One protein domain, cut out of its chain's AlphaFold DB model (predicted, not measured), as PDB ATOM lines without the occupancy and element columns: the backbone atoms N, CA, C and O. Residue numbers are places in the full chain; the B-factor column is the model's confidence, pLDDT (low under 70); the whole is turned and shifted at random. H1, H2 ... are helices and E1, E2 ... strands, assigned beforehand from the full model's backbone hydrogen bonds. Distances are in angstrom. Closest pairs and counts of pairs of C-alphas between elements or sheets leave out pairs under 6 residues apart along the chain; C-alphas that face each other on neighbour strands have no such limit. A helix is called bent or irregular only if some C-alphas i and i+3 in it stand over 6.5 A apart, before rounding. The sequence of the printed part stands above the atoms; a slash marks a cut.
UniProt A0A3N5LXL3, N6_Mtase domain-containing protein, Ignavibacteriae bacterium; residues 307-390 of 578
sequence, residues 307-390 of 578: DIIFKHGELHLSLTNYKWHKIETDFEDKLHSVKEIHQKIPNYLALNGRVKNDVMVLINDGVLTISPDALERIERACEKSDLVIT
ATOM      1  N   ASP A 307     -23.055 -40.727  37.219       95.19
ATOM      2  CA  ASP A 307     -22.528 -42.093  37.077       95.19
ATOM      3  C   ASP A 307     -21.292 -42.317  37.946       95.19
ATOM      4  O   ASP A 307     -21.140 -43.383  38.540       95.19
ATOM      5  N   ILE A 308     -20.432 -41.300  38.039       96.06
ATOM      6  CA  ILE A 308     -19.190 -41.324  38.809       96.06
ATOM      7  C   ILE A 308     -19.281 -40.295  39.934       96.06
ATOM      8  O   ILE A 308     -19.385 -39.089  39.690       96.06
ATOM      9  N   ILE A 309     -19.211 -40.768  41.177       95.56
ATOM     10  CA  ILE A 309     -19.224 -39.923  42.380       95.56
ATOM     11  C   ILE A 309     -18.005 -40.193  43.254       95.56
ATOM     12  O   ILE A 309     -17.466 -41.295  43.251       95.56
ATOM     13  N   PHE A 310     -17.598 -39.203  44.044       95.19
ATOM     14  CA  PHE A 310     -16.566 -39.368  45.061       95.19
ATOM     15  C   PHE A 310     -17.214 -39.557  46.436       95.19
ATOM     16  O   PHE A 310     -18.056 -38.762  46.854       95.19
ATOM     17  N   LYS A 311     -16.859 -40.632  47.143       94.25
ATOM     18  CA  LYS A 311     -17.369 -40.935  48.485       94.25
ATOM     19  C   LYS A 311     -16.323 -41.717  49.272       94.25
ATOM     20  O   LYS A 311     -15.668 -42.595  48.736       94.25
ATOM     21  N   HIS A 312     -16.159 -41.386  50.554       93.06
ATOM     22  CA  HIS A 312     -15.218 -42.066  51.460       93.06
ATOM     23  C   HIS A 312     -13.762 -42.141  50.953       93.06
ATOM     24  O   HIS A 312     -13.046 -43.078  51.284       93.06
ATOM     25  N   GLY A 313     -13.308 -41.155  50.172       91.38
ATOM     26  CA  GLY A 313     -11.951 -41.165  49.612       91.38
ATOM     27  C   GLY A 313     -11.819 -41.902  48.277       91.38
ATOM     28  O   GLY A 313     -10.743 -41.872  47.681       91.38
ATOM     29  N   GLU A 314     -12.896 -42.504  47.776       95.75
ATOM     30  CA  GLU A 314     -12.896 -43.366  46.597       95.75
ATOM     31  C   GLU A 314     -13.906 -42.898  45.542       95.75
ATOM     32  O   GLU A 314     -14.892 -42.213  45.826       95.75
ATOM     33  N   LEU A 315     -13.651 -43.280  44.295       95.88
ATOM     34  CA  LEU A 315     -14.563 -43.143  43.172       95.88
ATOM     35  C   LEU A 315     -15.550 -44.312  43.190       95.88
ATOM     36  O   LEU A 315     -15.163 -45.477  43.254       95.88
ATOM     37  N   HIS A 316     -16.838 -44.007  43.107       95.81
ATOM     38  CA  HIS A 316     -17.908 -44.989  43.019       95.81
ATOM     39  C   HIS A 316     -18.659 -44.842  41.704       95.81
ATOM     40  O   HIS A 316     -18.924 -43.736  41.237       95.81
ATOM     41  N   LEU A 317     -19.044 -45.995  41.167       94.81
ATOM     42  CA  LEU A 317     -19.834 -46.122  39.951       94.81
ATOM     43  C   LEU A 317     -21.278 -46.441  40.304       94.81
ATOM     44  O   LEU A 317     -21.533 -47.331  41.117       94.81
ATOM     45  N   SER A 318     -22.209 -45.749  39.659       92.56
ATOM     46  CA  SER A 318     -23.645 -46.006  39.730       92.56
ATOM     47  C   SER A 318     -24.241 -45.941  38.326       92.56
ATOM     48  O   SER A 318     -24.870 -44.958  37.933       92.56
ATOM     49  N   LEU A 319     -23.990 -47.007  37.563       93.00
ATOM     50  CA  LEU A 319     -24.495 -47.185  36.204       93.00
ATOM     51  C   LEU A 319     -25.810 -47.959  36.215       93.00
ATOM     52  O   LEU A 319     -25.975 -48.917  36.973       93.00
ATOM     53  N   THR A 320     -26.734 -47.555  35.349       93.69
ATOM     54  CA  THR A 320     -27.934 -48.333  35.033       93.69
ATOM     55  C   THR A 320     -27.578 -49.492  34.100       93.69
ATOM     56  O   THR A 320     -26.530 -49.491  33.450       93.69
ATOM     57  N   ASN A 321     -28.464 -50.484  33.985       92.44
ATOM     58  CA  ASN A 321     -28.260 -51.602  33.052       92.44
ATOM     59  C   ASN A 321     -28.184 -51.126  31.599       92.44
ATOM     60  O   ASN A 321     -27.454 -51.709  30.804       92.44
ATOM     61  N   TYR A 322     -28.895 -50.041  31.278       94.69
ATOM     62  CA  TYR A 322     -28.820 -49.373  29.984       94.69
ATOM     63  C   TYR A 322     -27.396 -48.870  29.704       94.69
ATOM     64  O   TYR A 322     -26.833 -49.197  28.665       94.69
ATOM     65  N   LYS A 323     -26.767 -48.159  30.653       94.31
ATOM     66  CA  LYS A 323     -25.385 -47.675  30.496       94.31
ATOM     67  C   LYS A 323     -24.382 -48.817  30.400       94.31
ATOM     68  O   LYS A 323     -23.486 -48.754  29.565       94.31
ATOM     69  N   TRP A 324     -24.539 -49.863  31.213       94.31
ATOM     70  CA  TRP A 324     -23.681 -51.046  31.113       94.31
ATOM     71  C   TRP A 324     -23.756 -51.685  29.734       94.31
ATOM     72  O   TRP A 324     -22.719 -51.934  29.132       94.31
ATOM     73  N   HIS A 325     -24.969 -51.895  29.228       94.00
ATOM     74  CA  HIS A 325     -25.168 -52.493  27.919       94.00
ATOM     75  C   HIS A 325     -24.641 -51.600  26.793       94.00
ATOM     76  O   HIS A 325     -23.985 -52.097  25.884       94.00
ATOM     77  N   LYS A 326     -24.849 -50.281  26.882       93.56
ATOM     78  CA  LYS A 326     -24.312 -49.318  25.915       93.56
ATOM     79  C   LYS A 326     -22.784 -49.340  25.869       93.56
ATOM     80  O   LYS A 326     -22.200 -49.361  24.797       93.56
ATOM     81  N   ILE A 327     -22.122 -49.385  27.024       94.75
ATOM     82  CA  ILE A 327     -20.657 -49.496  27.076       94.75
ATOM     83  C   ILE A 327     -20.203 -50.854  26.531       94.75
ATOM     84  O   ILE A 327     -19.237 -50.910  25.789       94.75
ATOM     85  N   GLU A 328     -20.892 -51.942  26.870       93.38
ATOM     86  CA  GLU A 328     -20.555 -53.286  26.386       93.38
ATOM     87  C   GLU A 328     -20.694 -53.427  24.863       93.38
ATOM     88  O   GLU A 328     -19.903 -54.133  24.252       93.38
ATOM     89  N   THR A 329     -21.670 -52.751  24.255       91.69
ATOM     90  CA  THR A 329     -21.969 -52.865  22.818       91.69
ATOM     91  C   THR A 329     -21.230 -51.841  21.962       91.69
ATOM     92  O   THR A 329     -20.645 -52.215  20.949       91.69
ATOM     93  N   ASP A 330     -21.209 -50.573  22.375       93.38
ATOM     94  CA  ASP A 330     -20.645 -49.478  21.575       93.38
ATOM     95  C   ASP A 330     -19.186 -49.155  21.950       93.38
ATOM     96  O   ASP A 330     -18.461 -48.532  21.173       93.38
ATOM     97  N   PHE A 331     -18.740 -49.557  23.147       93.31
ATOM     98  CA  PHE A 331     -17.435 -49.198  23.722       93.31
ATOM     99  C   PHE A 331     -16.763 -50.386  24.426       93.31
ATOM    100  O   PHE A 331     -16.179 -50.231  25.507       93.31
ATOM    101  N   GLU A 332     -16.866 -51.582  23.836       91.38
ATOM    102  CA  GLU A 332     -16.367 -52.837  24.416       91.38
ATOM    103  C   GLU A 332     -14.903 -52.715  24.881       91.38
ATOM    104  O   GLU A 332     -14.546 -53.137  25.983       91.38
ATOM    105  N   ASP A 333     -14.079 -52.020  24.090       86.75
ATOM    106  CA  ASP A 333     -12.660 -51.757  24.346       86.75
ATOM    107  C   ASP A 333     -12.389 -50.945  25.628       86.75
ATOM    108  O   ASP A 333     -11.284 -51.001  26.172       86.75
ATOM    109  N   LYS A 334     -13.391 -50.221  26.142       91.69
ATOM    110  CA  LYS A 334     -13.308 -49.365  27.341       91.69
ATOM    111  C   LYS A 334     -14.008 -49.971  28.555       91.69
ATOM    112  O   LYS A 334     -13.876 -49.446  29.663       91.69
ATOM    113  N   LEU A 335     -14.734 -51.081  28.390       92.56
ATOM    114  CA  LEU A 335     -15.520 -51.700  29.461       92.56
ATOM    115  C   LEU A 335     -14.656 -52.082  30.670       92.56
ATOM    116  O   LEU A 335     -15.082 -51.921  31.818       92.56
ATOM    117  N   HIS A 336     -13.442 -52.580  30.423       91.44
ATOM    118  CA  HIS A 336     -12.507 -52.933  31.487       91.44
ATOM    119  C   HIS A 336     -12.093 -51.697  32.294       91.44
ATOM    120  O   HIS A 336     -12.297 -51.678  33.507       91.44
ATOM    121  N   SER A 337     -11.644 -50.638  31.614       92.62
ATOM    122  CA  SER A 337     -11.277 -49.353  32.221       92.62
ATOM    123  C   SER A 337     -12.406 -48.789  33.088       92.62
ATOM    124  O   SER A 337     -12.169 -48.369  34.218       92.62
ATOM    125  N   VAL A 338     -13.658 -48.853  32.619       94.00
ATOM    126  CA  VAL A 338     -14.823 -48.427  33.413       94.00
ATOM    127  C   VAL A 338     -14.995 -49.289  34.659       94.00
ATOM    128  O   VAL A 338     -15.187 -48.746  35.737       94.00
ATOM    129  N   LYS A 339     -14.908 -50.620  34.567       93.44
ATOM    130  CA  LYS A 339     -15.038 -51.498  35.745       93.44
ATOM    131  C   LYS A 339     -13.934 -51.246  36.773       93.44
ATOM    132  O   LYS A 339     -14.201 -51.294  37.974       93.44
ATOM    133  N   GLU A 340     -12.721 -50.952  36.315       92.81
ATOM    134  CA  GLU A 340     -11.566 -50.764  37.185       92.81
ATOM    135  C   GLU A 340     -11.679 -49.551  38.107       92.81
ATOM    136  O   GLU A 340     -11.134 -49.613  39.207       92.81
ATOM    137  N   ILE A 341     -12.387 -48.481  37.726       94.62
ATOM    138  CA  ILE A 341     -12.432 -47.261  38.552       94.62
ATOM    139  C   ILE A 341     -13.297 -47.383  39.808       94.62
ATOM    140  O   ILE A 341     -13.217 -46.522  40.687       94.62
ATOM    141  N   HIS A 342     -14.122 -48.426  39.920       95.12
ATOM    142  CA  HIS A 342     -14.955 -48.624  41.100       95.12
ATOM    143  C   HIS A 342     -14.095 -48.869  42.348       95.12
ATOM    144  O   HIS A 342     -13.219 -49.733  42.344       95.12
ATOM    145  N   GLN A 343     -14.378 -48.134  43.427       94.50
ATOM    146  CA  GLN A 343     -13.644 -48.196  44.699       94.50
ATOM    147  C   GLN A 343     -12.146 -47.895  44.534       94.50
ATOM    148  O   GLN A 343     -11.287 -48.481  45.194       94.50
ATOM    149  N   LYS A 344     -11.802 -46.989  43.611       93.62
ATOM    150  CA  LYS A 344     -10.427 -46.505  43.445       93.62
ATOM    151  C   LYS A 344     -10.281 -45.094  43.964       93.62
ATOM    152  O   LYS A 344     -11.132 -44.241  43.741       93.62
ATOM    153  N   ILE A 345      -9.152 -44.819  44.602       92.44
ATOM    154  CA  ILE A 345      -8.768 -43.450  44.939       92.44
ATOM    155  C   ILE A 345      -8.458 -42.655  43.655       92.44
ATOM    156  O   ILE A 345      -7.922 -43.235  42.708       92.44
ATOM    157  N   PRO A 346      -8.706 -41.333  43.606       91.38
ATOM    158  CA  PRO A 346      -8.418 -40.502  42.431       91.38
ATOM    159  C   PRO A 346      -6.980 -40.629  41.898       91.38
ATOM    160  O   PRO A 346      -6.762 -40.619  40.688       91.38
ATOM    161  N   ASN A 347      -5.999 -40.840  42.784       86.19
ATOM    162  CA  ASN A 347      -4.595 -41.059  42.418       86.19
ATOM    163  C   ASN A 347      -4.384 -42.271  41.503       86.19
ATOM    164  O   ASN A 347      -3.429 -42.288  40.735       86.19
ATOM    165  N   TYR A 348      -5.260 -43.276  41.550       87.94
ATOM    166  CA  TYR A 348      -5.184 -44.415  40.642       87.94
ATOM    167  C   TYR A 348      -5.279 -43.966  39.177       87.94
ATOM    168  O   TYR A 348      -4.467 -44.387  38.358       87.94
ATOM    169  N   LEU A 349      -6.199 -43.051  38.853       87.81
ATOM    170  CA  LEU A 349      -6.355 -42.524  37.491       87.81
ATOM    171  C   LEU A 349      -5.178 -41.654  37.052       87.81
ATOM    172  O   LEU A 349      -4.852 -41.605  35.871       87.81
ATOM    173  N   ALA A 350      -4.504 -41.000  37.994       82.62
ATOM    174  CA  ALA A 350      -3.302 -40.236  37.689       82.62
ATOM    175  C   ALA A 350      -2.112 -41.125  37.278       82.62
ATOM    176  O   ALA A 350      -1.207 -40.669  36.584       82.62
ATOM    177  N   LEU A 351      -2.114 -42.389  37.707       80.38
ATOM    178  CA  LEU A 351      -1.052 -43.360  37.433       80.38
ATOM    179  C   LEU A 351      -1.373 -44.280  36.253       80.38
ATOM    180  O   LEU A 351      -0.457 -44.833  35.653       80.38
ATOM    181  N   ASN A 352      -2.659 -44.440  35.938       83.19
ATOM    182  CA  ASN A 352      -3.157 -45.299  34.870       83.19
ATOM    183  C   ASN A 352      -3.751 -44.423  33.766       83.19
ATOM    184  O   ASN A 352      -4.970 -44.267  33.657       83.19
ATOM    185  N   GLY A 353      -2.866 -43.831  32.956       82.88
ATOM    186  CA  GLY A 353      -3.239 -42.863  31.922       82.88
ATOM    187  C   GLY A 353      -4.258 -43.414  30.926       82.88
ATOM    188  O   GLY A 353      -5.197 -42.705  30.574       82.88
ATOM    189  N   ARG A 354      -4.140 -44.695  30.549       84.31
ATOM    190  CA  ARG A 354      -5.111 -45.384  29.685       84.31
ATOM    191  C   ARG A 354      -6.514 -45.397  30.294       84.31
ATOM    192  O   ARG A 354      -7.432 -44.868  29.680       84.31
ATOM    193  N   VAL A 355      -6.657 -45.897  31.524       90.44
ATOM    194  CA  VAL A 355      -7.954 -45.965  32.224       90.44
ATOM    195  C   VAL A 355      -8.580 -44.577  32.347       90.44
ATOM    196  O   VAL A 355      -9.766 -44.400  32.079       90.44
ATOM    197  N   LYS A 356      -7.772 -43.569  32.699       91.19
ATOM    198  CA  LYS A 356      -8.221 -42.174  32.738       91.19
ATOM    199  C   LYS A 356      -8.725 -41.714  31.372       91.19
ATOM    200  O   LYS A 356      -9.819 -41.167  31.300       91.19
ATOM    201  N   ASN A 357      -7.943 -41.905  30.315       90.38
ATOM    202  CA  ASN A 357      -8.300 -41.451  28.975       90.38
ATOM    203  C   ASN A 357      -9.587 -42.121  28.484       90.38
ATOM    204  O   ASN A 357     -10.475 -41.420  28.013       90.38
ATOM    205  N   ASP A 358      -9.730 -43.433  28.675       92.56
ATOM    206  CA  ASP A 358     -10.931 -44.180  28.291       92.56
ATOM    207  C   ASP A 358     -12.181 -43.648  29.005       92.56
ATOM    208  O   ASP A 358     -13.205 -43.386  28.374       92.56
ATOM    209  N   VAL A 359     -12.085 -43.418  30.318       94.38
ATOM    210  CA  VAL A 359     -13.187 -42.857  31.113       94.38
ATOM    211  C   VAL A 359     -13.509 -41.424  30.687       94.38
ATOM    212  O   VAL A 359     -14.681 -41.077  30.565       94.38
ATOM    213  N   MET A 360     -12.499 -40.592  30.419       93.75
ATOM    214  CA  MET A 360     -12.707 -39.212  29.965       93.75
ATOM    215  C   MET A 360     -13.313 -39.148  28.561       93.75
ATOM    216  O   MET A 360     -14.132 -38.268  28.312       93.75
ATOM    217  N   VAL A 361     -12.977 -40.079  27.663       93.88
ATOM    218  CA  VAL A 361     -13.638 -40.211  26.353       93.88
ATOM    219  C   VAL A 361     -15.125 -40.495  26.545       93.88
ATOM    220  O   VAL A 361     -15.948 -39.758  26.018       93.88
ATOM    221  N   LEU A 362     -15.481 -41.472  27.384       95.94
ATOM    222  CA  LEU A 362     -16.887 -41.785  27.663       95.94
ATOM    223  C   LEU A 362     -17.645 -40.614  28.306       95.94
ATOM    224  O   LEU A 362     -18.837 -40.441  28.054       95.94
ATOM    225  N   ILE A 363     -16.977 -39.805  29.133       95.31
ATOM    226  CA  ILE A 363     -17.564 -38.581  29.698       95.31
ATOM    227  C   ILE A 363     -17.790 -37.530  28.602       95.31
ATOM    228  O   ILE A 363     -18.874 -36.955  28.518       95.31
ATOM    229  N   ASN A 364     -16.790 -37.294  27.749       94.00
ATOM    230  CA  ASN A 364     -16.862 -36.305  26.672       94.00
ATOM    231  C   ASN A 364     -17.907 -36.672  25.608       94.00
ATOM    232  O   ASN A 364     -18.593 -35.786  25.104       94.00
ATOM    233  N   ASP A 365     -18.078 -37.966  25.330       93.31
ATOM    234  CA  ASP A 365     -19.083 -38.494  24.400       93.31
ATOM    235  C   ASP A 365     -20.501 -38.516  25.012       93.31
ATOM    236  O   ASP A 365     -21.461 -38.953  24.377       93.31
ATOM    237  N   GLY A 366     -20.667 -38.065  26.264       91.88
ATOM    238  CA  GLY A 366     -21.954 -38.039  26.966       91.88
ATOM    239  C   GLY A 366     -22.466 -39.421  27.391       91.88
ATOM    240  O   GLY A 366     -23.613 -39.562  27.830       91.88
ATOM    241  N   VAL A 367     -21.630 -40.457  27.289       93.50
ATOM    242  CA  VAL A 367     -21.958 -41.816  27.734       93.50
ATOM    243  C   VAL A 367     -21.927 -41.890  29.255       93.50
ATOM    244  O   VAL A 367     -22.814 -42.504  29.839       93.50
ATOM    245  N   LEU A 368     -20.974 -41.231  29.909       95.12
ATOM    246  CA  LEU A 368     -20.871 -41.165  31.366       95.12
ATOM    247  C   LEU A 368     -21.029 -39.735  31.882       95.12
ATOM    248  O   LEU A 368     -20.597 -38.769  31.267       95.12
ATOM    249  N   THR A 369     -21.601 -39.608  33.072       94.56
ATOM    250  CA  THR A 369     -21.694 -38.356  33.825       94.56
ATOM    251  C   THR A 369     -20.814 -38.425  35.069       94.56
ATOM    252  O   THR A 369     -20.849 -39.391  35.830       94.56
ATOM    253  N   ILE A 370     -20.033 -37.380  35.326       95.31
ATOM    254  CA  ILE A 370     -19.162 -37.297  36.501       95.31
ATOM    255  C   ILE A 370     -19.592 -36.145  37.406       95.31
ATOM    256  O   ILE A 370     -19.908 -35.055  36.933       95.31
ATOM    257  N   SER A 371     -19.621 -36.388  38.716       95.19
ATOM    258  CA  SER A 371     -19.900 -35.326  39.683       95.19
ATOM    259  C   SER A 371     -18.773 -34.284  39.694       95.19
ATOM    260  O   SER A 371     -17.605 -34.673  39.602       95.19
ATOM    261  N   PRO A 372     -19.079 -32.984  39.876       94.88
ATOM    262  CA  PRO A 372     -18.056 -31.938  39.917       94.88
ATOM    263  C   PRO A 372     -16.958 -32.185  40.961       94.88
ATOM    264  O   PRO A 372     -15.784 -32.012  40.652       94.88
ATOM    265  N   ASP A 373     -17.317 -32.663  42.161       95.06
ATOM    266  CA  ASP A 373     -16.333 -33.003  43.206       95.06
ATOM    267  C   ASP A 373     -15.421 -34.157  42.762       95.06
ATOM    268  O   ASP A 373     -14.207 -34.059  42.894       95.06
ATOM    269  N   ALA A 374     -15.956 -35.222  42.152       95.00
ATOM    270  CA  ALA A 374     -15.112 -36.303  41.637       95.00
ATOM    271  C   ALA A 374     -14.122 -35.811  40.570       95.00
ATOM    272  O   ALA A 374     -12.949 -36.183  40.620       95.00
ATOM    273  N   LEU A 375     -14.571 -34.954  39.648       95.25
ATOM    274  CA  LEU A 375     -13.713 -34.384  38.609       95.25
ATOM    275  C   LEU A 375     -12.589 -33.531  39.216       95.25
ATOM    276  O   LEU A 375     -11.418 -33.789  38.942       95.25
ATOM    277  N   GLU A 376     -12.920 -32.607  40.122       94.94
ATOM    278  CA  GLU A 376     -11.946 -31.750  40.813       94.94
ATOM    279  C   GLU A 376     -10.895 -32.577  41.577       94.94
ATOM    280  O   GLU A 376      -9.705 -32.249  41.602       94.94
ATOM    281  N   ARG A 377     -11.308 -33.688  42.203       93.06
ATOM    282  CA  ARG A 377     -10.395 -34.599  42.914       93.06
ATOM    283  C   ARG A 377      -9.460 -35.338  41.966       93.06
ATOM    284  O   ARG A 377      -8.283 -35.488  42.295       93.06
ATOM    285  N   ILE A 378      -9.961 -35.793  40.818       92.44
ATOM    286  CA  ILE A 378      -9.150 -36.447  39.783       92.44
ATOM    287  C   ILE A 378      -8.140 -35.459  39.205       92.44
ATOM    288  O   ILE A 378      -6.966 -35.803  39.095       92.44
ATOM    289  N   GLU A 379      -8.559 -34.235  38.890       91.81
ATOM    290  CA  GLU A 379      -7.682 -33.187  38.360       91.81
ATOM    291  C   GLU A 379      -6.564 -32.850  39.346       91.81
ATOM    292  O   GLU A 379      -5.389 -32.962  38.997       91.81
ATOM    293  N   ARG A 380      -6.899 -32.584  40.615       88.75
ATOM    294  CA  ARG A 380      -5.897 -32.349  41.669       88.75
ATOM    295  C   ARG A 380      -4.948 -33.525  41.865       88.75
ATOM    296  O   ARG A 380      -3.762 -33.321  42.124       88.75
ATOM    297  N   ALA A 381      -5.457 -34.755  41.805       87.44
ATOM    298  CA  ALA A 381      -4.617 -35.943  41.907       87.44
ATOM    299  C   ALA A 381      -3.664 -36.041  40.711       87.44
ATOM    300  O   ALA A 381      -2.481 -36.301  40.903       87.44
ATOM    301  N   CYS A 382      -4.148 -35.759  39.499       85.50
ATOM    302  CA  CYS A 382      -3.328 -35.724  38.292       85.50
ATOM    303  C   CYS A 382      -2.239 -34.657  38.381       85.50
ATOM    304  O   CYS A 382      -1.082 -34.984  38.156       85.50
ATOM    305  N   GLU A 383      -2.574 -33.423  38.760       82.88
ATOM    306  CA  GLU A 383      -1.600 -32.332  38.913       82.88
ATOM    307  C   GLU A 383      -0.481 -32.697  39.895       82.88
ATOM    308  O   GLU A 383       0.701 -32.512  39.605       82.88
ATOM    309  N   LYS A 384      -0.842 -33.268  41.050       78.50
ATOM    310  CA  LYS A 384       0.132 -33.683  42.067       78.50
ATOM    311  C   LYS A 384       0.977 -34.868  41.614       78.50
ATOM    312  O   LYS A 384       2.196 -34.867  41.783       78.50
ATOM    313  N   SER A 385       0.344 -35.897  41.056       78.19
ATOM    314  CA  SER A 385       1.042 -37.102  40.617       78.19
ATOM    315  C   SER A 385       1.930 -36.849  39.410       78.19
ATOM    316  O   SER A 385       2.977 -37.482  39.329       78.19
ATOM    317  N   ASP A 386       1.573 -35.924  38.516       80.00
ATOM    318  CA  ASP A 386       2.342 -35.639  37.305       80.00
ATOM    319  C   ASP A 386       3.782 -35.246  37.647       80.00
ATOM    320  O   ASP A 386       4.744 -35.787  37.098       80.00
ATOM    321  N   LEU A 387       3.953 -34.398  38.660       78.94
ATOM    322  CA  LEU A 387       5.269 -34.033  39.161       78.94
ATOM    323  C   LEU A 387       6.011 -35.229  39.781       78.94
ATOM    324  O   LEU A 387       7.216 -35.381  39.584       78.94
ATOM    325  N   VAL A 388       5.312 -36.113  40.494       75.81
ATOM    326  CA  VAL A 388       5.892 -37.266  41.210       75.81
ATOM    327  C   VAL A 388       6.329 -38.377  40.258       75.81
ATOM    328  O   VAL A 388       7.397 -38.953  40.460       75.81
ATOM    329  N   ILE A 389       5.563 -38.649  39.203       77.19
ATOM    330  CA  ILE A 389       5.893 -39.683  38.214       77.19
ATOM    331  C   ILE A 389       6.898 -39.204  37.170       77.19
ATOM    332  O   ILE A 389       7.574 -40.035  36.566       77.19
ATOM    333  N   THR A 390       7.021 -37.886  36.967       84.56
ATOM    334  CA  THR A 390       7.974 -37.326  36.002       84.56
ATOM    335  C   THR A 390       9.407 -37.683  36.412       84.56
ATOM    336  O   THR A 390       9.773 -37.472  37.564       84.56
TER     337      THR A 390
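Overview. This is residues 307 to 390 of the 578 residues of the protein "N6_Mtase domain-containing protein" of Ignavibacteriae bacterium (UniProt A0A3N5LXL3). Five helices and one small strand hairpin make a short, slightly elongated body: in its middle H2 packs nearly at right angles on residues 354 to 359 of H4, H1 makes one end beyond H2, and the short H3 packs on the long H5 toward the other end. The hairpin of E1 and E2 covers the beginning of H5, near residues 372 to 378. The printed part has 84 residues, with two named strands followed by five named helices, in the order E1 E2 H1 H2 H3 H4 H5; the sheet is E1 - E2, antiparallel, and the class is mostly helix. The whole is compact, with a radius of gyration of the C-alphas of 12.4 A, and it spans 37 by 25 by 19 A, only just elongated.

Along the chain. E1 is residues 308 to 311, 9.9 A long, and begins at C-alpha 308 at (-19.190, -41.324, 38.809). E2 is residues 314 to 317, 10.0 A. H1 is residues 321 to 330, 13.9 A, and H2 is residues 332 to 340, 13.8 A. H2 is irregular: C-alphas 333 and 336 are 7.2 A apart. H3 is residues 346 to 351, 9.3 A. H4 is residues 353 to 364, 16.0 A, and begins at C-alpha 353 at (-3.239, -42.863, 31.922). H5, the longest helix, is residues 372 to 389, 25.2 A, and ends at C-alpha 389 at (5.893, -39.683, 38.214).

Arrangement. E1 and E2 are a hairpin, antiparallel at 142 degrees, with N 309 and O 316 at 3.0 A and N 311 and O 314 at 2.8 A, within hydrogen-bond range. The closest C-alphas of E1 and H5, those of Phe 310 and Ala 374, are 4.8 A apart. H1 and H2 touch only at the corner, and only just, with 3 pairs of C-alphas within 8 A; the closest, Ile 327 and Leu 335, are 6.1 A apart. H2 and H4 touch, their closest C-alphas those of Ser 337 and Val 355 at 4.7 A, and stand at 71 degrees, only just about perpendicular. H3 and H4 touch only at the corner, and only just, with 3 pairs within 8 A; the closest C-alphas are those of Leu 349 and Lys 356, 5.1 A. H3 and H5 touch, with the C-alphas of Ala 350 and Cys 382 closest at 4.6 A, and run the same way at 38 degrees, only just a steep tilt. H1 and H5 are apart, and so are H4 and H5. In H1 and H4 every O i to N i+4 pair is within hydrogen-bond range; in H2 it is 3 of 5, in H3 1 of 2 and in H5 12 of 14.

Size, cuts and confidence. The two C-alphas farthest apart, those of Tyr 322 and Thr 390, are 39.2 A apart. The printed part has no cut. No link is long: H4 to H5, with 7 residues, is short, and the others are tight. The mean pLDDT of the printed part is 91.2, and no printed residue is under 70.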